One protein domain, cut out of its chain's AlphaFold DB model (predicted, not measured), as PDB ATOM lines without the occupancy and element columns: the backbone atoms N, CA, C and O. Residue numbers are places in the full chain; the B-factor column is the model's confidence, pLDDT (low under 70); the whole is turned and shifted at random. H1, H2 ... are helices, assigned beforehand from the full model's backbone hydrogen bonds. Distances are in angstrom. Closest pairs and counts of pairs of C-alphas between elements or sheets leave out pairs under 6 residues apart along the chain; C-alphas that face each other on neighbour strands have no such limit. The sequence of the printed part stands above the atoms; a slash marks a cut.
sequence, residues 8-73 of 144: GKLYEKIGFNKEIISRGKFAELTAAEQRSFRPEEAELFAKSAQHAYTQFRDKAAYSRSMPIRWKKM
ATOM      1  N   GLY A   8     198.226 187.154 191.105       94.50
ATOM      2  CA  GLY A   8     198.234 185.702 191.346       94.50
ATOM      3  C   GLY A   8     198.717 185.326 192.750       94.50
ATOM      4  O   GLY A   8     198.002 184.674 193.503       94.50
ATOM      5  N   LYS A   9     199.866 185.871 193.173       95.44
ATOM      6  CA  LYS A   9     200.408 185.653 194.530       95.44
ATOM      7  C   LYS A   9     199.522 186.212 195.644       95.44
ATOM      8  O   LYS A   9     199.589 185.742 196.775       95.44
ATOM      9  N   LEU A  10     198.762 187.274 195.369       96.56
ATOM     10  CA  LEU A  10     197.825 187.831 196.344       96.56
ATOM     11  C   LEU A  10     196.628 186.893 196.501       96.56
ATOM     12  O   LEU A  10     196.252 186.580 197.624       96.56
ATOM     13  N   TYR A  11     196.080 186.422 195.384       96.50
ATOM     14  CA  TYR A  11     194.945 185.506 195.338       96.50
ATOM     15  C   TYR A  11     195.252 184.165 196.008       96.50
ATOM     16  O   TYR A  11     194.463 183.718 196.839       96.50
ATOM     17  N   GLU A  12     196.444 183.606 195.775       95.50
ATOM     18  CA  GLU A  12     196.944 182.419 196.484       95.50
ATOM     19  C   GLU A  12     196.924 182.602 198.011       95.50
ATOM     20  O   GLU A  12     196.458 181.728 198.738       95.50
ATOM     21  N   LYS A  13     197.382 183.757 198.513       97.31
ATOM     22  CA  LYS A  13     197.464 184.033 199.958       97.31
ATOM     23  C   LYS A  13     196.106 184.145 200.641       97.31
ATOM     24  O   LYS A  13     196.001 183.812 201.816       97.31
ATOM     25  N   ILE A  14     195.098 184.652 199.937       97.56
ATOM     26  CA  ILE A  14     193.753 184.858 200.492       97.56
ATOM     27  C   ILE A  14     192.801 183.695 200.178       97.56
ATOM     28  O   ILE A  14     191.620 183.781 200.497       97.56
ATOM     29  N   GLY A  15     193.294 182.629 199.537       95.88
ATOM     30  CA  GLY A  15     192.471 181.492 199.124       95.88
ATOM     31  C   GLY A  15     191.436 181.837 198.049       95.88
ATOM     32  O   GLY A  15     190.417 181.159 197.938       95.88
ATOM     33  N   PHE A  16     191.666 182.894 197.266       96.12
ATOM     34  CA  PHE A  16     190.761 183.310 196.199       96.12
ATOM     35  C   PHE A  16     191.157 182.639 194.884       96.12
ATOM     36  O   PHE A  16     192.277 182.810 194.409       96.12
ATOM     37  N   ASN A  17     190.230 181.901 194.273       93.19
ATOM     38  CA  ASN A  17     190.433 181.294 192.961       93.19
ATOM     39  C   ASN A  17     189.550 181.985 191.915       93.19
ATOM     40  O   ASN A  17     188.346 182.135 192.116       93.19
ATOM     41  N   LYS A  18     190.153 182.392 190.794       91.88
ATOM     42  CA  LYS A  18     189.470 183.057 189.680       91.88
ATOM     43  C   LYS A  18     189.637 182.234 188.409       91.88
ATOM     44  O   LYS A  18     190.733 182.164 187.850       91.88
ATOM     45  N   GLU A  19     188.528 181.711 187.905       91.69
ATOM     46  CA  GLU A  19     188.452 181.098 186.581       91.69
ATOM     47  C   GLU A  19     187.890 182.100 185.567       91.69
ATOM     48  O   GLU A  19     186.977 182.870 185.866       91.69
ATOM     49  N   ILE A  20     188.464 182.122 184.364       91.44
ATOM     50  CA  ILE A  20     188.018 182.993 183.274       91.44
ATOM     51  C   ILE A  20     187.644 182.110 182.093       91.44
ATOM     52  O   ILE A  20     188.461 181.334 181.607       91.44
ATOM     53  N   ILE A  21     186.421 182.284 181.603       93.75
ATOM     54  CA  ILE A  21     185.982 181.717 180.331       93.75
ATOM     55  C   ILE A  21     186.204 182.789 179.270       93.75
ATOM     56  O   ILE A  21     185.596 183.859 179.319       93.75
ATOM     57  N   SER A  22     187.101 182.523 178.327       93.81
ATOM     58  CA  SER A  22     187.497 183.482 177.300       93.81
ATOM     59  C   SER A  22     187.214 182.953 175.896       93.81
ATOM     60  O   SER A  22     187.220 181.751 175.632       93.81
ATOM     61  N   ARG A  23     186.950 183.875 174.964       94.06
ATOM     62  CA  ARG A  23     186.788 183.569 173.540       94.06
ATOM     63  C   ARG A  23     187.711 184.464 172.728       94.06
ATOM     64  O   ARG A  23     187.490 185.667 172.641       94.06
ATOM     65  N   GLY A  24     188.715 183.857 172.100       93.62
ATOM     66  CA  GLY A  24     189.694 184.541 171.255       93.62
ATOM     67  C   GLY A  24     191.096 184.576 171.862       93.62
ATOM     68  O   GLY A  24     191.269 184.613 173.076       93.62
ATOM     69  N   LYS A  25     192.111 184.579 170.988       92.06
ATOM     70  CA  LYS A  25     193.524 184.376 171.350       92.06
ATOM     71  C   LYS A  25     194.059 185.360 172.402       92.06
ATOM     72  O   LYS A  25     194.813 184.959 173.279       92.06
ATOM     73  N   PHE A  26     193.654 186.629 172.328       93.50
ATOM     74  CA  PHE A  26     194.131 187.704 173.210       93.50
ATOM     75  C   PHE A  26     193.034 188.266 174.130       93.50
ATOM     76  O   PHE A  26     193.197 189.348 174.689       93.50
ATOM     77  N   ALA A  27     191.914 187.554 174.298       93.31
ATOM     78  CA  ALA A  27     190.771 188.030 175.085       93.31
ATOM     79  C   ALA A  27     191.103 188.244 176.575       93.31
ATOM     80  O   ALA A  27     190.483 189.059 177.251       93.31
ATOM     81  N   GLU A  28     192.113 187.540 177.081       93.00
ATOM     82  CA  GLU A  28     192.563 187.621 178.471       93.00
ATOM     83  C   GLU A  28     193.644 188.680 178.716       93.00
ATOM     84  O   GLU A  28     194.029 188.892 179.868       93.00
ATOM     85  N   LEU A  29     194.129 189.359 177.666       90.62
ATOM     86  CA  LEU A  29     195.314 190.216 177.730       90.62
ATOM     87  C   LEU A  29     195.234 191.215 178.892       90.62
ATOM     88  O   LEU A  29     196.155 191.296 179.695       90.62
ATOM     89  N   THR A  30     194.118 191.928 179.040       87.81
ATOM     90  CA  THR A  30     193.908 192.902 180.129       87.81
ATOM     91  C   THR A  30     193.048 192.374 181.275       87.81
ATOM     92  O   THR A  30     192.990 193.017 182.316       87.81
ATOM     93  N   ALA A  31     192.385 191.229 181.095       88.56
ATOM     94  CA  ALA A  31     191.366 190.712 182.011       88.56
ATOM     95  C   ALA A  31     191.856 189.583 182.935       88.56
ATOM     96  O   ALA A  31     191.129 189.197 183.846       88.56
ATOM     97  N   ALA A  32     193.042 189.019 182.677       92.44
ATOM     98  CA  ALA A  32     193.618 187.938 183.475       92.44
ATOM     99  C   ALA A  32     194.680 188.451 184.457       92.44
ATOM    100  O   ALA A  32     195.878 188.207 184.284       92.44
ATOM    101  N   GLU A  33     194.266 189.188 185.483       93.44
ATOM    102  CA  GLU A  33     195.136 189.720 186.535       93.44
ATOM    103  C   GLU A  33     195.721 188.638 187.451       93.44
ATOM    104  O   GLU A  33     196.753 188.863 188.069       93.44
ATOM    105  N   GLN A  34     195.144 187.438 187.505       93.44
ATOM    106  CA  GLN A  34     195.632 186.330 188.332       93.44
ATOM    107  C   GLN A  34     196.916 185.662 187.806       93.44
ATOM    108  O   GLN A  34     197.466 184.782 188.460       93.44
ATOM    109  N   ARG A  35     197.404 186.048 186.619       92.69
ATOM    110  CA  ARG A  35     198.607 185.469 186.002       92.69
ATOM    111  C   ARG A  35     199.453 186.506 185.269       92.69
ATOM    112  O   ARG A  35     198.982 187.574 184.872       92.69
ATOM    113  N   SER A  36     200.708 186.146 185.008       93.31
ATOM    114  CA  SER A  36     201.581 186.895 184.097       93.31
ATOM    115  C   SER A  36     201.079 186.820 182.652       93.31
ATOM    116  O   SER A  36     200.255 185.969 182.296       93.31
ATOM    117  N   PHE A  37     201.585 187.719 181.808       94.56
ATOM    118  CA  PHE A  37     201.410 187.603 180.364       94.56
ATOM    119  C   PHE A  37     202.030 186.306 179.840       94.56
ATOM    120  O   PHE A  37     203.121 185.916 180.258       94.56
ATOM    121  N   ARG A  38     201.353 185.675 178.882       94.38
ATOM    122  CA  ARG A  38     201.968 184.679 177.999       94.38
ATOM    123  C   ARG A  38     202.989 185.383 177.087       94.38
ATOM    124  O   ARG A  38     202.843 186.583 176.849       94.38
ATOM    125  N   PRO A  39     203.993 184.684 176.530       95.94
ATOM    126  CA  PRO A  39     205.013 185.322 175.689       95.94
ATOM    127  C   PRO A  39     204.434 186.140 174.522       95.94
ATOM    128  O   PRO A  39     204.808 187.291 174.321       95.94
ATOM    129  N   GLU A  40     203.445 185.592 173.817       95.06
ATOM    130  CA  GLU A  40     202.762 186.261 172.701       95.06
ATOM    131  C   GLU A  40     201.903 187.464 173.130       95.06
ATOM    132  O   GLU A  40     201.811 188.462 172.418       95.06
ATOM    133  N   GLU A  41     201.295 187.398 174.316       94.44
ATOM    134  CA  GLU A  41     200.565 188.511 174.926       94.44
ATOM    135  C   GLU A  41     201.526 189.647 175.310       94.44
ATOM    136  O   GLU A  41     201.245 190.817 175.050       94.44
ATOM    137  N   ALA A  42     202.677 189.301 175.894       93.81
ATOM    138  CA  ALA A  42     203.716 190.255 176.264       93.81
ATOM    139  C   ALA A  42     204.295 190.955 175.028       93.81
ATOM    140  O   ALA A  42     204.463 192.174 175.033       93.81
ATOM    141  N   GLU A  43     204.545 190.205 173.952       95.19
ATOM    142  CA  GLU A  43     205.005 190.757 172.678       95.19
ATOM    143  C   GLU A  43     203.973 191.718 172.072       95.19
ATOM    144  O   GLU A  43     204.324 192.830 171.671       95.19
ATOM    145  N   LEU A  44     202.693 191.331 172.046       94.38
ATOM    146  CA  LEU A  44     201.617 192.191 171.553       94.38
ATOM    147  C   LEU A  44     201.497 193.477 172.381       94.38
ATOM    148  O   LEU A  44     201.357 194.569 171.820       94.38
ATOM    149  N   PHE A  45     201.577 193.368 173.708       94.00
ATOM    150  CA  PHE A  45     201.533 194.517 174.607       94.00
ATOM    151  C   PHE A  45     202.727 195.455 174.373       94.00
ATOM    152  O   PHE A  45     202.541 196.666 174.238       94.00
ATOM    153  N   ALA A  46     203.937 194.904 174.246       92.62
ATOM    154  CA  ALA A  46     205.150 195.666 173.965       92.62
ATOM    155  C   ALA A  46     205.079 196.375 172.602       92.62
ATOM    156  O   ALA A  46     205.355 197.572 172.514       92.62
ATOM    157  N   LYS A  47     204.631 195.676 171.551       94.81
ATOM    158  CA  LYS A  47     204.407 196.264 170.221       94.81
ATOM    159  C   LYS A  47     203.371 197.382 170.260       94.81
ATOM    160  O   LYS A  47     203.594 198.435 169.667       94.81
ATOM    161  N   SER A  48     202.276 197.195 170.993       92.56
ATOM    162  CA  SER A  48     201.247 198.225 171.172       92.56
ATOM    163  C   SER A  48     201.804 199.460 171.887       92.56
ATOM    164  O   SER A  48     201.519 200.587 171.483       92.56
ATOM    165  N   ALA A  49     202.637 199.269 172.916       90.88
ATOM    166  CA  ALA A  49     203.304 200.362 173.624       90.88
ATOM    167  C   ALA A  49     204.266 201.127 172.724       90.88
ATOM    168  O   ALA A  49     204.215 202.357 172.670       90.88
ATOM    169  N   GLN A  50     205.073 200.398 171.959       90.81
ATOM    170  CA  GLN A  50     205.980 200.993 170.995       90.81
ATOM    171  C   GLN A  50     205.222 201.768 169.912       90.81
ATOM    172  O   GLN A  50     205.620 202.876 169.561       90.81
ATOM    173  N   HIS A  51     204.110 201.223 169.419       93.19
ATOM    174  CA  HIS A  51     203.274 201.883 168.425       93.19
ATOM    175  C   HIS A  51     202.671 203.186 168.961       93.19
ATOM    176  O   HIS A  51     202.781 204.222 168.308       93.19
ATOM    177  N   ALA A  52     202.100 203.162 170.168       90.12
ATOM    178  CA  ALA A  52     201.554 204.356 170.810       90.12
ATOM    179  C   ALA A  52     202.627 205.439 171.011       90.12
ATOM    180  O   ALA A  52     202.384 206.613 170.731       90.12
ATOM    181  N   TYR A  53     203.831 205.047 171.438       88.19
ATOM    182  CA  TYR A  53     204.966 205.960 171.560       88.19
ATOM    183  C   TYR A  53     205.366 206.568 170.208       88.19
ATOM    184  O   TYR A  53     205.527 207.783 170.104       88.19
ATOM    185  N   THR A  54     205.477 205.750 169.158       89.69
ATOM    186  CA  THR A  54     205.789 206.219 167.802       89.69
ATOM    187  C   THR A  54     204.742 207.214 167.306       89.69
ATOM    188  O   THR A  54     205.107 208.294 166.854       89.69
ATOM    189  N   GLN A  55     203.451 206.910 167.466       91.56
ATOM    190  CA  GLN A  55     202.374 207.827 167.087       91.56
ATOM    191  C   GLN A  55     202.447 209.162 167.834       91.56
ATOM    192  O   GLN A  55     202.274 210.212 167.220       91.56
ATOM    193  N   PHE A  56     202.685 209.133 169.147       87.44
ATOM    194  CA  PHE A  56     202.820 210.347 169.950       87.44
ATOM    195  C   PHE A  56     203.996 211.202 169.471       87.44
ATOM    196  O   PHE A  56     203.825 212.379 169.152       87.44
ATOM    197  N   ARG A  57     205.174 210.583 169.360       84.25
ATOM    198  CA  ARG A  57     206.416 211.227 168.925       84.25
ATOM    199  C   ARG A  57     206.274 211.856 167.542       84.25
ATOM    200  O   ARG A  57     206.655 213.006 167.355       84.25
ATOM    201  N   ASP A  58     205.732 211.111 166.583       88.25
ATOM    202  CA  ASP A  58     205.646 211.553 165.191       88.25
ATOM    203  C   ASP A  58     204.627 212.688 165.035       88.25
ATOM    204  O   ASP A  58     204.898 213.664 164.339       88.25
ATOM    205  N   LYS A  59     203.492 212.623 165.748       89.81
ATOM    206  CA  LYS A  59     202.512 213.720 165.785       89.81
ATOM    207  C   LYS A  59     203.091 214.987 166.405       89.81
ATOM    208  O   LYS A  59     202.864 216.072 165.875       89.81
ATOM    209  N   ALA A  60     203.834 214.858 167.505       85.19
ATOM    210  CA  ALA A  60     204.497 215.992 168.139       85.19
ATOM    211  C   ALA A  60     205.522 216.634 167.191       85.19
ATOM    212  O   ALA A  60     205.470 217.840 166.961       85.19
ATOM    213  N   ALA A  61     206.382 215.817 166.573       85.12
ATOM    214  CA  ALA A  61     207.393 216.283 165.630       85.12
ATOM    215  C   ALA A  61     206.774 216.996 164.415       85.12
ATOM    216  O   ALA A  61     207.183 218.103 164.068       85.12
ATOM    217  N   TYR A  62     205.741 216.392 163.818       89.69
ATOM    218  CA  TYR A  62     205.010 216.967 162.689       89.69
ATOM    219  C   TYR A  62     204.361 218.310 163.045       89.69
ATOM    220  O   TYR A  62     204.552 219.292 162.335       89.69
ATOM    221  N   SER A  63     203.646 218.376 164.174       88.12
ATOM    222  CA  SER A  63     202.971 219.599 164.636       88.12
ATOM    223  C   SER A  63     203.946 220.765 164.844       88.12
ATOM    224  O   SER A  63     203.595 221.920 164.614       88.12
ATOM    225  N   ARG A  64     205.195 220.470 165.229       84.44
ATOM    226  CA  ARG A  64     206.247 221.470 165.474       84.44
ATOM    227  C   ARG A  64     207.202 221.693 164.320       84.44
ATOM    228  O   ARG A  64     208.150 222.452 164.473       84.44
ATOM    229  N   SER A  65     206.965 221.054 163.173       87.06
ATOM    230  CA  SER A  65     207.887 221.104 162.032       87.06
ATOM    231  C   SER A  65     209.337 220.792 162.437       87.06
ATOM    232  O   SER A  65     210.283 221.351 161.887       87.06
ATOM    233  N   MET A  66     209.517 219.909 163.424       79.19
ATOM    234  CA  MET A  66     210.824 219.582 163.987       79.19
ATOM    235  C   MET A  66     211.235 218.155 163.605       79.19
ATOM    236  O   MET A  66     210.383 217.272 163.475       79.19
ATOM    237  N   PRO A  67     212.538 217.877 163.434       80.81
ATOM    238  CA  PRO A  67     213.003 216.525 163.165       80.81
ATOM    239  C   PRO A  67     212.776 215.607 164.373       80.81
ATOM    240  O   PRO A  67     212.852 216.025 165.529       80.81
ATOM    241  N   ILE A  68     212.581 214.314 164.108       76.75
ATOM    242  CA  ILE A  68     212.439 213.288 165.146       76.75
ATOM    243  C   ILE A  68     213.795 213.079 165.848       76.75
ATOM    244  O   ILE A  68     214.587 212.222 165.459       76.75
ATOM    245  N   ARG A  69     214.077 213.867 166.892       66.19
ATOM    246  CA  ARG A  69     215.315 213.772 167.697       66.19
ATOM    247  C   ARG A  69     215.171 212.904 168.954       66.19
ATOM    248  O   ARG A  69     216.168 212.482 169.524       66.19
ATOM    249  N   TRP A  70     213.944 212.528 169.324       58.06
ATOM    250  CA  TRP A  70     213.587 211.850 170.585       58.06
ATOM    251  C   TRP A  70     214.057 210.387 170.724       58.06
ATOM    252  O   TRP A  70     213.642 209.688 171.644       58.06
ATOM    253  N   LYS A  71     214.903 209.876 169.817       49.81
ATOM    254  CA  LYS A  71     215.291 208.450 169.759       49.81
ATOM    255  C   LYS A  71     216.004 207.945 171.027       49.81
ATOM    256  O   LYS A  71     216.243 206.746 171.122       49.81
ATOM    257  N   LYS A  72     216.352 208.835 171.962       46.25
ATOM    258  CA  LYS A  72     217.212 208.546 173.110       46.25
ATOM    259  C   LYS A  72     216.760 209.163 174.437       46.25
ATOM    260  O   LYS A  72     217.580 209.270 175.333       46.25
ATOM    261  N   MET A  73     215.487 209.522 174.591       48.28
ATOM    262  CA  MET A  73     214.969 209.860 175.925       48.28
ATOM    263  C   MET A  73     214.751 208.544 176.675       48.28
ATOM    264  O   MET A  73     213.695 207.912 176.574       48.28
TER     265      MET A  73
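This is residues 8 to 73 of the 144 residues of the protein "Peptidase_S49 domain-containing protein" of Chenopodium quinoa (UniProt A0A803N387). One long straight helix, H2, makes much of the length of this model; a wide loop, residues 14 to 38, lies at its first end, with the short helix H1 beyond, and a tail, residues 64 to 73, folds back from its last end. Going along the printed part, you meet H1, then the long loop that swings out and folds back, then H2 and the tail. The printed part has 66 residues with two named helices, in the order H1, H2, and no named strand; the class is all helix, though under half of the residues, 31 of 66, are in named elements. The whole is extended, a rod spanning 56 by 27 by 19 A, with a radius of gyration of the C-alphas of 18.3 A.

Begin with H1, residues 8 to 13, and compare it with H2, residues 39 to 63: the two are apart, with no C-alpha of the one within 8 A of the other. Look at residues 46 to 53, which belong to H2: they stand free. In H1 and H2 every O i to N i+4 pair is within hydrogen-bond range.

Find C-alpha 8 at (198.234, 185.702, 191.346); from there H1 runs to Lys 13, 8.8 A from first to last C-alpha. Find C-alpha 39 at (205.013, 185.322, 175.689); from Pro 39, H2 runs 36.1 A to C-alpha 63 at (202.971, 219.599, 164.636).

The two C-alphas farthest apart are those of Gly 15 and Ser 65, 56.4 A. The link from H1 to H2 is long, with 25 residues, and the printed part has no cut. The mean pLDDT of the printed part is 88.7; look at residues 69 to 73 for the values under 70.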